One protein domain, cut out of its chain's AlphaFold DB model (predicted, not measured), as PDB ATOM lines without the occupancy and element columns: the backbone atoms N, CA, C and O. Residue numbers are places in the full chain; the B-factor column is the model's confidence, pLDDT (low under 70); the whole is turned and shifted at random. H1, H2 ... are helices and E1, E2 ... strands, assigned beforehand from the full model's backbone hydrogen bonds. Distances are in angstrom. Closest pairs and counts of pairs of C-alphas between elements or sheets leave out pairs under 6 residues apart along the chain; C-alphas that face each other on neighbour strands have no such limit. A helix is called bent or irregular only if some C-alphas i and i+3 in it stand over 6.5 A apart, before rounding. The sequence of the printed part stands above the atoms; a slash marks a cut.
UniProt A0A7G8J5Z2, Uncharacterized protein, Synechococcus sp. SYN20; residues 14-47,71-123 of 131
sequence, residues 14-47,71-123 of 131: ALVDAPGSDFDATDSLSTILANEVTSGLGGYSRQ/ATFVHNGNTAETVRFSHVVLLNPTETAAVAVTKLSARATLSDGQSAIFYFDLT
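This is residues 14 to 47 and 71 to 123 of the 131 residues of an uncharacterized protein of Synechococcus sp. SYN20 (UniProt A0A7G8J5Z2). A sharply bent ribbon of two long strands, E3 and E4, has the short strand E1 beside E3, and the helix H1 lies over one face of this three-stranded sheet. A second ribbon, E2 and E5, is joined to the bent one by the links E2 to E3 and E4 to E5, which lie at the same end of the domain. The printed part has 87 residues with one named helix and five named strands, in the order E1 H1 E2 E3 E4 E5; the sheets, E1 - E3 - E4 and E2 - E5, are antiparallel throughout. The class is mostly strand, though under half of the residues, 42, are in named elements. The whole is compact, with a radius of gyration of the C-alphas of 12.6 A and spans of 36, 26 and 23 A.

E1, residues 14 to 16, is an edge strand and the antiparallel neighbour of E3, residues 83 to 91; N 14 and O 89 are 2.9 A apart, within hydrogen-bond range. E3 forms a hairpin with E4, residues 98 to 110, the other edge strand, with N 88 and O 102 at 2.9 A and N 110 and O 83 at 2.8 A. E3 bends by 84 degrees at residue 86 and E4 by 94 degrees at residue 106. H1, residues 29 to 35, is on this sheet at a height of 8.8 A, only just over E1 and E3, with 3 of its C-alphas on each. It runs slantwise to the strands, at 53 degrees to E1 on the local plane. The closest C-alphas of E1 and H1, those of Val 16 and Asn 35, are 5.5 A apart. H1 is irregular, with C-alphas 32 and 35 7.4 A apart, and 2 of its 3 O i to N i+4 pairs are within hydrogen-bond range. E2, residues 71 to 74, and E5, residues 115 to 120, are antiparallel neighbours at 174 degrees, with N 73 and O 116 at 2.8 A. The closest C-alphas of E2 and E4, those of Val 74 and Leu 110, are 7.9 A apart. E3 and E5 are only just apart, at 8.0 A.

E1 begins at C-alpha 14, (280.140, 285.074, 234.115), and is 6.6 A long. H1 measures 11.1 A and E2 9.9 A. E3 is 19.7 A long; E4, the longest strand, covers 23.5 A and ends at C-alpha 110, (282.123, 294.273, 223.087). E5 is 16.6 A long and ends at C-alpha 120, (272.075, 277.286, 227.719).

The two C-alphas farthest apart, those of Ala 80 and Thr 123, are 40.2 A apart. Residues 48 to 70 are not printed, and C-alphas 47 and 71 are 5.7 A apart across this cut. The link E1 to H1 is long, with 12 residues, and E4 to E5 is tight. The mean pLDDT of the printed part is 95.7, and no printed residue is under 70.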
ATOM      1  N   ALA A  14     278.973 284.206 234.088       98.50
ATOM      2  CA  ALA A  14     280.140 285.074 234.115       98.50
ATOM      3  C   ALA A  14     280.894 285.024 232.780       98.50
ATOM      4  O   ALA A  14     280.878 284.007 232.080       98.50
ATOM      5  N   LEU A  15     281.564 286.125 232.447       98.69
ATOM      6  CA  LEU A  15     282.498 286.208 231.328       98.69
ATOM      7  C   LEU A  15     283.926 286.200 231.864       98.69
ATOM      8  O   LEU A  15     284.241 286.921 232.806       98.69
ATOM      9  N   VAL A  16     284.795 285.406 231.244       98.62
ATOM     10  CA  VAL A  16     286.205 285.276 231.636       98.62
ATOM     11  C   VAL A  16     287.099 285.544 230.433       98.62
ATOM     12  O   VAL A  16     286.841 285.064 229.325       98.62
ATOM     13  N   ASP A  17     288.172 286.295 230.649       98.50
ATOM     14  CA  ASP A  17     289.141 286.692 229.635       98.50
ATOM     15  C   ASP A  17     290.481 285.973 229.825       98.50
ATOM     16  O   ASP A  17     291.446 286.503 230.367       98.50
ATOM     17  N   ALA A  18     290.531 284.724 229.373       97.81
ATOM     18  CA  ALA A  18     291.696 283.851 229.490       97.81
ATOM     19  C   ALA A  18     291.981 283.155 228.144       97.81
ATOM     20  O   ALA A  18     291.783 281.951 228.013       97.81
ATOM     21  N   PRO A  19     292.353 283.880 227.073       95.81
ATOM     22  CA  PRO A  19     292.380 283.333 225.708       95.81
ATOM     23  C   PRO A  19     293.363 282.166 225.502       95.81
ATOM     24  O   PRO A  19     293.162 281.365 224.594       95.81
ATOM     25  N   GLY A  20     294.399 282.059 226.340       93.75
ATOM     26  CA  GLY A  20     295.394 280.979 226.299       93.75
ATOM     27  C   GLY A  20     295.113 279.808 227.242       93.75
ATOM     28  O   GLY A  20     295.922 278.890 227.305       93.75
ATOM     29  N   SER A  21     294.009 279.847 227.986       97.00
ATOM     30  CA  SER A  21     293.632 278.785 228.917       97.00
ATOM     31  C   SER A  21     292.605 277.854 228.287       97.00
ATOM     32  O   SER A  21     291.826 278.264 227.420       97.00
ATOM     33  N   ASP A  22     292.613 276.611 228.746       96.62
ATOM     34  CA  ASP A  22     291.546 275.642 228.547       96.62
ATOM     35  C   ASP A  22     291.104 275.203 229.943       96.62
ATOM     36  O   ASP A  22     291.944 274.857 230.773       96.62
ATOM     37  N   PHE A  23     289.805 275.300 230.205       97.06
ATOM     38  CA  PHE A  23     289.206 274.965 231.492       97.06
ATOM     39  C   PHE A  23     288.196 273.840 231.317       97.06
ATOM     40  O   PHE A  23     287.457 273.812 230.329       97.06
ATOM     41  N   ASP A  24     288.110 272.980 232.321       95.50
ATOM     42  CA  ASP A  24     287.001 272.060 232.535       95.50
ATOM     43  C   ASP A  24     286.099 272.585 233.668       95.50
ATOM     44  O   ASP A  24     286.537 273.324 234.550       95.50
ATOM     45  N   ALA A  25     284.820 272.202 233.680       93.44
ATOM     46  CA  ALA A  25     283.904 272.586 234.760       93.44
ATOM     47  C   ALA A  25     284.308 272.001 236.131       93.44
ATOM     48  O   ALA A  25     283.850 272.490 237.163       93.44
ATOM     49  N   THR A  26     285.162 270.974 236.146       95.25
ATOM     50  CA  THR A  26     285.722 270.359 237.359       95.25
ATOM     51  C   THR A  26     286.953 271.080 237.911       95.25
ATOM     52  O   THR A  26     287.371 270.778 239.032       95.25
ATOM     53  N   ASP A  27     287.515 272.044 237.173       96.81
ATOM     54  CA  ASP A  27     288.625 272.859 237.661       96.81
ATOM     55  C   ASP A  27     288.198 273.733 238.846       96.81
ATOM     56  O   ASP A  27     287.022 274.049 239.054       96.81
ATOM     57  N   SER A  28     289.182 274.160 239.646       96.88
ATOM     58  CA  SER A  28     288.894 275.010 240.798       96.88
ATOM     59  C   SER A  28     288.242 276.321 240.350       96.88
ATOM     60  O   SER A  28     288.715 276.990 239.425       96.88
ATOM     61  N   LEU A  29     287.170 276.727 241.036       96.88
ATOM     62  CA  LEU A  29     286.431 277.924 240.644       96.88
ATOM     63  C   LEU A  29     287.305 279.186 240.694       96.88
ATOM     64  O   LEU A  29     287.178 280.057 239.838       96.88
ATOM     65  N   SER A  30     288.236 279.265 241.650       97.19
ATOM     66  CA  SER A  30     289.196 280.367 241.729       97.19
ATOM     67  C   SER A  30     290.137 280.419 240.527       97.19
ATOM     68  O   SER A  30     290.529 281.508 240.124       97.19
ATOM     69  N   THR A  31     290.490 279.273 239.935       97.38
ATOM     70  CA  THR A  31     291.281 279.222 238.696       97.38
ATOM     71  C   THR A  31     290.455 279.693 237.503       97.38
ATOM     72  O   THR A  31     290.921 280.543 236.747       97.38
ATOM     73  N   ILE A  32     289.226 279.188 237.358       98.06
ATOM     74  CA  ILE A  32     288.333 279.547 236.246       98.06
ATOM     75  C   ILE A  32     288.033 281.053 236.259       98.06
ATOM     76  O   ILE A  32     288.095 281.710 235.224       98.06
ATOM     77  N   LEU A  33     287.730 281.615 237.431       98.25
ATOM     78  CA  LEU A  33     287.330 283.017 237.585       98.25
ATOM     79  C   LEU A  33     288.499 283.978 237.844       98.25
ATOM     80  O   LEU A  33     288.264 285.164 238.063       98.25
ATOM     81  N   ALA A  34     289.752 283.511 237.788       97.81
ATOM     82  CA  ALA A  34     290.924 284.356 238.041       97.81
ATOM     83  C   ALA A  34     290.977 285.591 237.124       97.81
ATOM     84  O   ALA A  34     291.415 286.657 237.548       97.81
ATOM     85  N   ASN A  35     290.500 285.440 235.883       97.50
ATOM     86  CA  ASN A  35     290.414 286.505 234.883       97.50
ATOM     87  C   ASN A  35     288.957 286.822 234.520       97.50
ATOM     88  O   ASN A  35     288.644 287.059 233.351       97.50
ATOM     89  N   GLU A  36     288.039 286.754 235.485       98.56
ATOM     90  CA  GLU A  36     286.687 287.253 235.253       98.56
ATOM     91  C   GLU A  36     286.731 288.726 234.825       98.56
ATOM     92  O   GLU A  36     287.509 289.525 235.355       98.56
ATOM     93  N   VAL A  37     285.880 289.084 233.860       98.38
ATOM     94  CA  VAL A  37     285.677 290.479 233.466       98.38
ATOM     95  C   VAL A  37     285.374 291.311 234.713       98.38
ATOM     96  O   VAL A  37     284.548 290.947 235.550       98.38
ATOM     97  N   THR A  38     286.059 292.443 234.853       97.31
ATOM     98  CA  THR A  38     285.890 293.315 236.014       97.31
ATOM     99  C   THR A  38     284.458 293.845 236.078       97.31
ATOM    100  O   THR A  38     283.957 294.421 235.113       97.31
ATOM    101  N   SER A  39     283.801 293.672 237.228       96.25
ATOM    102  CA  SER A  39     282.458 294.212 237.473       96.25
ATOM    103  C   SER A  39     282.401 295.711 237.166       96.25
ATOM    104  O   SER A  39     283.263 296.472 237.603       96.25
ATOM    105  N   GLY A  40     281.390 296.126 236.404       95.62
ATOM    106  CA  GLY A  40     281.178 297.508 235.979       95.62
ATOM    107  C   GLY A  40     281.913 297.927 234.702       95.62
ATOM    108  O   GLY A  40     281.472 298.892 234.082       95.62
ATOM    109  N   LEU A  41     282.950 297.209 234.248       96.88
ATOM    110  CA  LEU A  41     283.646 297.522 232.991       96.88
ATOM    111  C   LEU A  41     282.675 297.411 231.814       96.88
ATOM    112  O   LEU A  41     282.110 296.339 231.593       96.88
ATOM    113  N   GLY A  42     282.455 298.493 231.066       95.31
ATOM    114  CA  GLY A  42     281.469 298.494 229.986       95.31
ATOM    115  C   GLY A  42     280.048 298.171 230.463       95.31
ATOM    116  O   GLY A  42     279.224 297.737 229.662       95.31
ATOM    117  N   GLY A  43     279.770 298.326 231.764       95.06
ATOM    118  CA  GLY A  43     278.522 297.921 232.414       95.06
ATOM    119  C   GLY A  43     278.355 296.415 232.632       95.06
ATOM    120  O   GLY A  43     277.256 295.937 232.930       95.06
ATOM    121  N   TYR A  44     279.449 295.654 232.527       97.81
ATOM    122  CA  TYR A  44     279.457 294.227 232.814       97.81
ATOM    123  C   TYR A  44     278.915 293.931 234.214       97.81
ATOM    124  O   TYR A  44     279.380 294.446 235.232       97.81
ATOM    125  N   SER A  45     277.952 293.019 234.248       97.44
ATOM    126  CA  SER A  45     277.478 292.346 235.446       97.44
ATOM    127  C   SER A  45     277.144 290.905 235.092       97.44
ATOM    128  O   SER A  45     276.694 290.610 233.976       97.44
ATOM    129  N   ARG A  46     277.349 289.996 236.048       97.94
ATOM    130  CA  ARG A  46     276.949 288.598 235.880       97.94
ATOM    131  C   ARG A  46     275.450 288.509 235.621       97.94
ATOM    132  O   ARG A  46     274.644 289.019 236.403       97.94
ATOM    133  N   GLN A  47     275.085 287.799 234.562       97.94
ATOM    134  CA  GLN A  47     273.685 287.567 234.222       97.94
ATOM    135  C   GLN A  47     273.084 286.473 235.100       97.94
ATOM    136  O   GLN A  47     273.802 285.651 235.668       97.94
ATOM    137  N   ALA A  71     271.628 284.222 228.496       97.69
ATOM    138  CA  ALA A  71     272.303 285.311 229.192       97.69
ATOM    139  C   ALA A  71     272.702 286.381 228.176       97.69
ATOM    140  O   ALA A  71     273.377 286.069 227.195       97.69
ATOM    141  N   THR A  72     272.292 287.626 228.414       97.69
ATOM    142  CA  THR A  72     272.591 288.756 227.526       97.69
ATOM    143  C   THR A  72     273.512 289.735 228.230       97.69
ATOM    144  O   THR A  72     273.158 290.282 229.267       97.69
ATOM    145  N   PHE A  73     274.683 289.976 227.657       98.00
ATOM    146  CA  PHE A  73     275.625 290.985 228.123       98.00
ATOM    147  C   PHE A  73     275.596 292.150 227.145       98.00
ATOM    148  O   PHE A  73     275.944 291.975 225.978       98.00
ATOM    149  N   VAL A  74     275.166 293.318 227.614       96.44
ATOM    150  CA  VAL A  74     275.115 294.553 226.826       96.44
ATOM    151  C   VAL A  74     276.244 295.454 227.294       96.44
ATOM    152  O   VAL A  74     276.379 295.674 228.496       96.44
ATOM    153  N   HIS A  75     277.028 295.989 226.363       96.69
ATOM    154  CA  HIS A  75     277.945 297.065 226.693       96.69
ATOM    155  C   HIS A  75     277.168 298.380 226.773       96.69
ATOM    156  O   HIS A  75     276.735 298.914 225.754       96.69
ATOM    157  N   ASN A  76     276.997 298.899 227.984       93.25
ATOM    158  CA  ASN A  76     276.325 300.174 228.254       93.25
ATOM    159  C   ASN A  76     277.157 301.100 229.163       93.25
ATOM    160  O   ASN A  76     276.618 302.029 229.765       93.25
ATOM    161  N   GLY A  77     278.458 300.815 229.289       88.25
ATOM    162  CA  GLY A  77     279.427 301.672 229.970       88.25
ATOM    163  C   GLY A  77     279.972 302.785 229.074       88.25
ATOM    164  O   GLY A  77     279.351 303.197 228.098       88.25
ATOM    165  N   ASN A  78     281.158 303.286 229.405       87.56
ATOM    166  CA  ASN A  78     281.782 304.384 228.666       87.56
ATOM    167  C   ASN A  78     282.298 303.909 227.291       87.56
ATOM    168  O   ASN A  78     282.878 302.835 227.186       87.56
ATOM    169  N   THR A  79     282.190 304.737 226.247       89.56
ATOM    170  CA  THR A  79     282.722 304.466 224.894       89.56
ATOM    171  C   THR A  79     284.232 304.202 224.828       89.56
ATOM    172  O   THR A  79     284.714 303.662 223.837       89.56
ATOM    173  N   ALA A  80     284.997 304.615 225.843       91.88
ATOM    174  CA  ALA A  80     286.429 304.336 225.957       91.88
ATOM    175  C   ALA A  80     286.732 302.934 226.523       91.88
ATOM    176  O   ALA A  80     287.875 302.475 226.467       91.88
ATOM    177  N   GLU A  81     285.731 302.263 227.088       94.81
ATOM    178  CA  GLU A  81     285.853 300.920 227.634       94.81
ATOM    179  C   GLU A  81     285.569 299.872 226.558       94.81
ATOM    180  O   GLU A  81     284.885 300.110 225.565       94.81
ATOM    181  N   THR A  82     286.144 298.687 226.751       96.12
ATOM    182  CA  THR A  82     285.838 297.506 225.942       96.12
ATOM    183  C   THR A  82     285.801 296.297 226.857       96.12
ATOM    184  O   THR A  82     286.716 296.094 227.658       96.12
ATOM    185  N   VAL A  83     284.771 295.468 226.720       97.94
ATOM    186  CA  VAL A  83     284.681 294.192 227.434       97.94
ATOM    187  C   VAL A  83     285.270 293.111 226.546       97.94
ATOM    188  O   VAL A  83     284.773 292.866 225.449       97.94
ATOM    189  N   ARG A  84     286.336 292.459 227.007       98.06
ATOM    190  CA  ARG A  84     286.949 291.319 226.319       98.06
ATOM    191  C   ARG A  84     286.702 290.049 227.103       98.06
ATOM    192  O   ARG A  84     286.706 290.080 228.326       98.06
ATOM    193  N   PHE A  85     286.483 288.950 226.397       98.62
ATOM    194  CA  PHE A  85     286.303 287.644 227.017       98.62
ATOM    195  C   PHE A  85     286.590 286.529 226.013       98.62
ATOM    196  O   PHE A  85     286.445 286.694 224.801       98.62
ATOM    197  N   SER A  86     287.006 285.379 226.521       98.56
ATOM    198  CA  SER A  86     287.236 284.162 225.741       98.56
ATOM    199  C   SER A  86     286.417 282.978 226.242       98.56
ATOM    200  O   SER A  86     286.318 281.984 225.529       98.56
ATOM    201  N   HIS A  87     285.825 283.082 227.432       98.62
ATOM    202  CA  HIS A  87     285.023 282.031 228.036       98.62
ATOM    203  C   HIS A  87     283.712 282.571 228.596       98.62
ATOM    204  O   HIS A  87     283.622 283.721 229.035       98.62
ATOM    205  N   VAL A  88     282.721 281.686 228.626       98.31
ATOM    206  CA  VAL A  88     281.448 281.868 229.321       98.31
ATOM    207  C   VAL A  88     281.316 280.766 230.359       98.31
ATOM    208  O   VAL A  88     281.534 279.593 230.053       98.31
ATOM    209  N   VAL A  89     280.975 281.145 231.586       98.31
ATOM    210  CA  VAL A  89     280.908 280.235 232.733       98.31
ATOM    211  C   VAL A  89     279.508 280.278 233.319       98.31
ATOM    212  O   VAL A  89     279.039 281.342 233.717       98.31
ATOM    213  N   LEU A  90     278.850 279.124 233.400       96.81
ATOM    214  CA  LEU A  90     277.626 278.945 234.170       96.81
ATOM    215  C   LEU A  90     278.002 278.487 235.577       96.81
ATOM    216  O   LEU A  90     278.601 277.429 235.743       96.81
ATOM    217  N   LEU A  91     277.636 279.265 236.584       95.81
ATOM    218  CA  LEU A  91     277.896 278.993 237.993       95.81
ATOM    219  C   LEU A  91     276.687 278.333 238.634       95.81
ATOM    220  O   LEU A  91     275.546 278.699 238.338       95.81
ATOM    221  N   ASN A  92     276.938 277.403 239.553       91.38
ATOM    222  CA  ASN A  92     275.869 276.842 240.365       91.38
ATOM    223  C   ASN A  92     275.225 277.932 241.255       91.38
ATOM    224  O   ASN A  92     275.807 279.002 241.454       91.38
ATOM    225  N   PRO A  93     274.034 277.684 241.822       90.69
ATOM    226  CA  PRO A  93     273.288 278.708 242.561       90.69
ATOM    227  C   PRO A  93     274.005 279.249 243.803       90.69
ATOM    228  O   PRO A  93     273.732 280.362 244.239       90.69
ATOM    229  N   THR A  94     274.919 278.467 244.380       91.81
ATOM    230  CA  THR A  94     275.736 278.867 245.533       91.81
ATOM    231  C   THR A  94     277.067 279.504 245.136       91.81
ATOM    232  O   THR A  94     277.838 279.862 246.018       91.81
ATOM    233  N   GLU A  95     277.357 279.611 243.836       92.56
ATOM    234  CA  GLU A  95     278.606 280.139 243.273       92.56
ATOM    235  C   GLU A  95     279.872 279.474 243.845       92.56
ATOM    236  O   GLU A  95     280.904 280.110 244.038       92.56
ATOM    237  N   THR A  96     279.794 278.174 244.125       93.19
ATOM    238  CA  THR A  96     280.907 277.371 244.659       93.19
ATOM    239  C   THR A  96     281.566 276.489 243.606       93.19
ATOM    240  O   THR A  96     282.674 276.004 243.827       93.19
ATOM    241  N   ALA A  97     280.907 276.282 242.465       93.38
ATOM    242  CA  ALA A  97     281.425 275.493 241.357       93.38
ATOM    243  C   ALA A  97     280.889 275.993 240.010       93.38
ATOM    244  O   ALA A  97     279.793 276.563 239.928       93.38
ATOM    245  N   ALA A  98     281.647 275.723 238.948       95.19
ATOM    246  CA  ALA A  98     281.150 275.843 237.588       95.19
ATOM    247  C   ALA A  98     280.273 274.627 237.251       95.19
ATOM    248  O   ALA A  98     280.602 273.484 237.547       95.19
ATOM    249  N   VAL A  99     279.129 274.889 236.633       92.94
ATOM    250  CA  VAL A  99     278.238 273.883 236.043       92.94
ATOM    251  C   VAL A  99     278.666 273.597 234.611       92.94
ATOM    252  O   VAL A  99     278.635 272.455 234.163       92.94
ATOM    253  N   ALA A 100     279.053 274.646 233.888       93.75
ATOM    254  CA  ALA A 100     279.564 274.558 232.534       93.75
ATOM    255  C   ALA A 100     280.564 275.686 232.289       93.75
ATOM    256  O   ALA A 100     280.382 276.807 232.770       93.75
ATOM    257  N   VAL A 101     281.587 275.392 231.496       96.50
ATOM    258  CA  VAL A 101     282.529 276.375 230.966       96.50
ATOM    259  C   VAL A 101     282.590 276.168 229.462       96.50
ATOM    260  O   VAL A 101     282.626 275.039 228.980       96.50
ATOM    261  N   THR A 102     282.550 277.249 228.695       96.56
ATOM    262  CA  THR A 102     282.656 277.180 227.238       96.56
ATOM    263  C   THR A 102     283.664 278.197 226.760       96.56
ATOM    264  O   THR A 102     283.489 279.396 226.970       96.56
ATOM    265  N   LYS A 103     284.710 277.706 226.097       97.44
ATOM    266  CA  LYS A 103     285.668 278.525 225.361       97.44
ATOM    267  C   LYS A 103     285.080 278.922 224.012       97.44
ATOM    268  O   LYS A 103     284.498 278.102 223.306       97.44
ATOM    269  N   LEU A 104     285.239 280.186 223.652       96.94
ATOM    270  CA  LEU A 104     284.864 280.705 222.343       96.94
ATOM    271  C   LEU A 104     285.936 280.347 221.313       96.94
ATOM    272  O   LEU A 104     287.123 280.299 221.627       96.94
ATOM    273  N   SER A 105     285.525 280.174 220.056       95.06
ATOM    274  CA  SER A 105     286.450 279.937 218.938       95.06
ATOM    275  C   SER A 105     287.413 281.103 218.695       95.06
ATOM    276  O   SER A 105     288.509 280.905 218.178       95.06
ATOM    277  N   ALA A 106     287.013 282.313 219.085       95.56
ATOM    278  CA  ALA A 106     287.839 283.507 219.088       95.56
ATOM    279  C   ALA A 106     287.513 284.364 220.315       95.56
ATOM    280  O   ALA A 106     286.375 284.391 220.787       95.56
ATOM    281  N   ARG A 107     288.514 285.099 220.810       97.38
ATOM    282  CA  ARG A 107     288.314 286.098 221.865       97.38
ATOM    283  C   ARG A 107     287.362 287.179 221.355       97.38
ATOM    284  O   ARG A 107     287.629 287.806 220.332       97.38
ATOM    285  N   ALA A 108     286.274 287.399 222.075       97.88
ATOM    286  CA  ALA A 108     285.275 288.399 221.749       97.88
ATOM    287  C   ALA A 108     285.642 289.763 222.348       97.88
ATOM    288  O   ALA A 108     286.364 289.860 223.344       97.88
ATOM    289  N   THR A 109     285.145 290.827 221.721       97.50
ATOM    290  CA  THR A 109     285.214 292.202 222.227       97.50
ATOM    291  C   THR A 109     283.843 292.839 222.052       97.50
ATOM    292  O   THR A 109     283.291 292.784 220.956       97.50
ATOM    293  N   LEU A 110     283.307 293.424 223.120       97.12
ATOM    294  CA  LEU A 110     282.123 294.273 223.087       97.12
ATOM    295  C   LEU A 110     282.549 295.721 223.312       97.12
ATOM    296  O   LEU A 110     283.193 296.032 224.317       97.12
ATOM    297  N   SER A 111     282.168 296.572 222.371       95.69
ATOM    298  CA  SER A 111     282.233 298.031 222.452       95.69
ATOM    299  C   SER A 111     280.829 298.611 222.635       95.69
ATOM    300  O   SER A 111     279.841 297.878 222.568       95.69
ATOM    301  N   ASP A 112     280.733 299.924 222.833       92.88
ATOM    302  CA  ASP A 112     279.463 300.614 223.082       92.88
ATOM    303  C   ASP A 112     278.327 300.234 222.114       92.88
ATOM    304  O   ASP A 112     278.516 300.129 220.898       92.88
ATOM    305  N   GLY A 113     277.151 299.968 222.686       90.31
ATOM    306  CA  GLY A 113     275.953 299.523 221.975       90.31
ATOM    307  C   GLY A 113     275.966 298.064 221.503       90.31
ATOM    308  O   GLY A 113     274.945 297.577 221.015       90.31
ATOM    309  N   GLN A 114     277.078 297.333 221.642       96.69
ATOM    310  CA  GLN A 114     277.142 295.921 221.265       96.69
ATOM    311  C   GLN A 114     276.615 295.011 222.374       96.69
ATOM    312  O   GLN A 114     276.625 295.341 223.560       96.69
ATOM    313  N   SER A 115     276.152 293.828 221.978       96.81
ATOM    314  CA  SER A 115     275.660 292.808 222.901       96.81
ATOM    315  C   SER A 115     276.167 291.424 222.517       96.81
ATOM    316  O   SER A 115     276.317 291.118 221.336       96.81
ATOM    317  N   ALA A 116     276.375 290.574 223.518       97.19
ATOM    318  CA  ALA A 116     276.590 289.144 223.347       97.19
ATOM    319  C   ALA A 116     275.466 288.363 224.032       97.19
ATOM    320  O   ALA A 116     275.076 288.684 225.154       97.19
ATOM    321  N   ILE A 117     274.959 287.329 223.359       97.50
ATOM    322  CA  ILE A 117     273.880 286.474 223.861       97.50
ATOM    323  C   ILE A 117     274.374 285.029 223.863       97.50
ATOM    324  O   ILE A 117     274.815 284.525 222.830       97.50
ATOM    325  N   PHE A 118     274.268 284.362 225.010       97.19
ATOM    326  CA  PHE A 118     274.655 282.961 225.184       97.19
ATOM    327  C   PHE A 118     273.452 282.128 225.582       97.19
ATOM    328  O   PHE A 118     272.753 282.480 226.530       97.19
ATOM    329  N   TYR A 119     273.229 281.024 224.872       95.56
ATOM    330  CA  TYR A 119     272.129 280.101 225.129       95.56
ATOM    331  C   TYR A 119     272.614 278.884 225.914       95.56
ATOM    332  O   TYR A 119     273.681 278.345 225.630       95.56
ATOM    333  N   PHE A 120     271.803 278.440 226.871       92.44
ATOM    334  CA  PHE A 120     272.075 277.286 227.719       92.44
ATOM    335  C   PHE A 120     270.971 276.252 227.545       92.44
ATOM    336  O   PHE A 120     269.821 276.476 227.937       92.44
ATOM    337  N   ASP A 121     271.359 275.118 226.969       90.44
ATOM    338  CA  ASP A 121     270.535 273.925 226.816       90.44
ATOM    339  C   ASP A 121     271.027 272.881 227.825       90.44
ATOM    340  O   ASP A 121     272.066 272.249 227.638       90.44
ATOM    341  N   LEU A 122     270.301 272.732 228.934       86.94
ATOM    342  CA  LEU A 122     270.638 271.781 229.992       86.94
ATOM    343  C   LEU A 122     269.729 270.557 229.909       86.94
ATOM    344  O   LEU A 122     268.533 270.659 229.643       86.94
ATOM    345  N   THR A 123     270.305 269.387 230.163       85.19
ATOM    346  CA  THR A 123     269.569 268.123 230.233       85.19
ATOM    347  C   THR A 123     269.828 267.470 231.577       85.19
ATOM    348  O   THR A 123     270.975 267.295 231.985       85.19
TER     349      THR A 123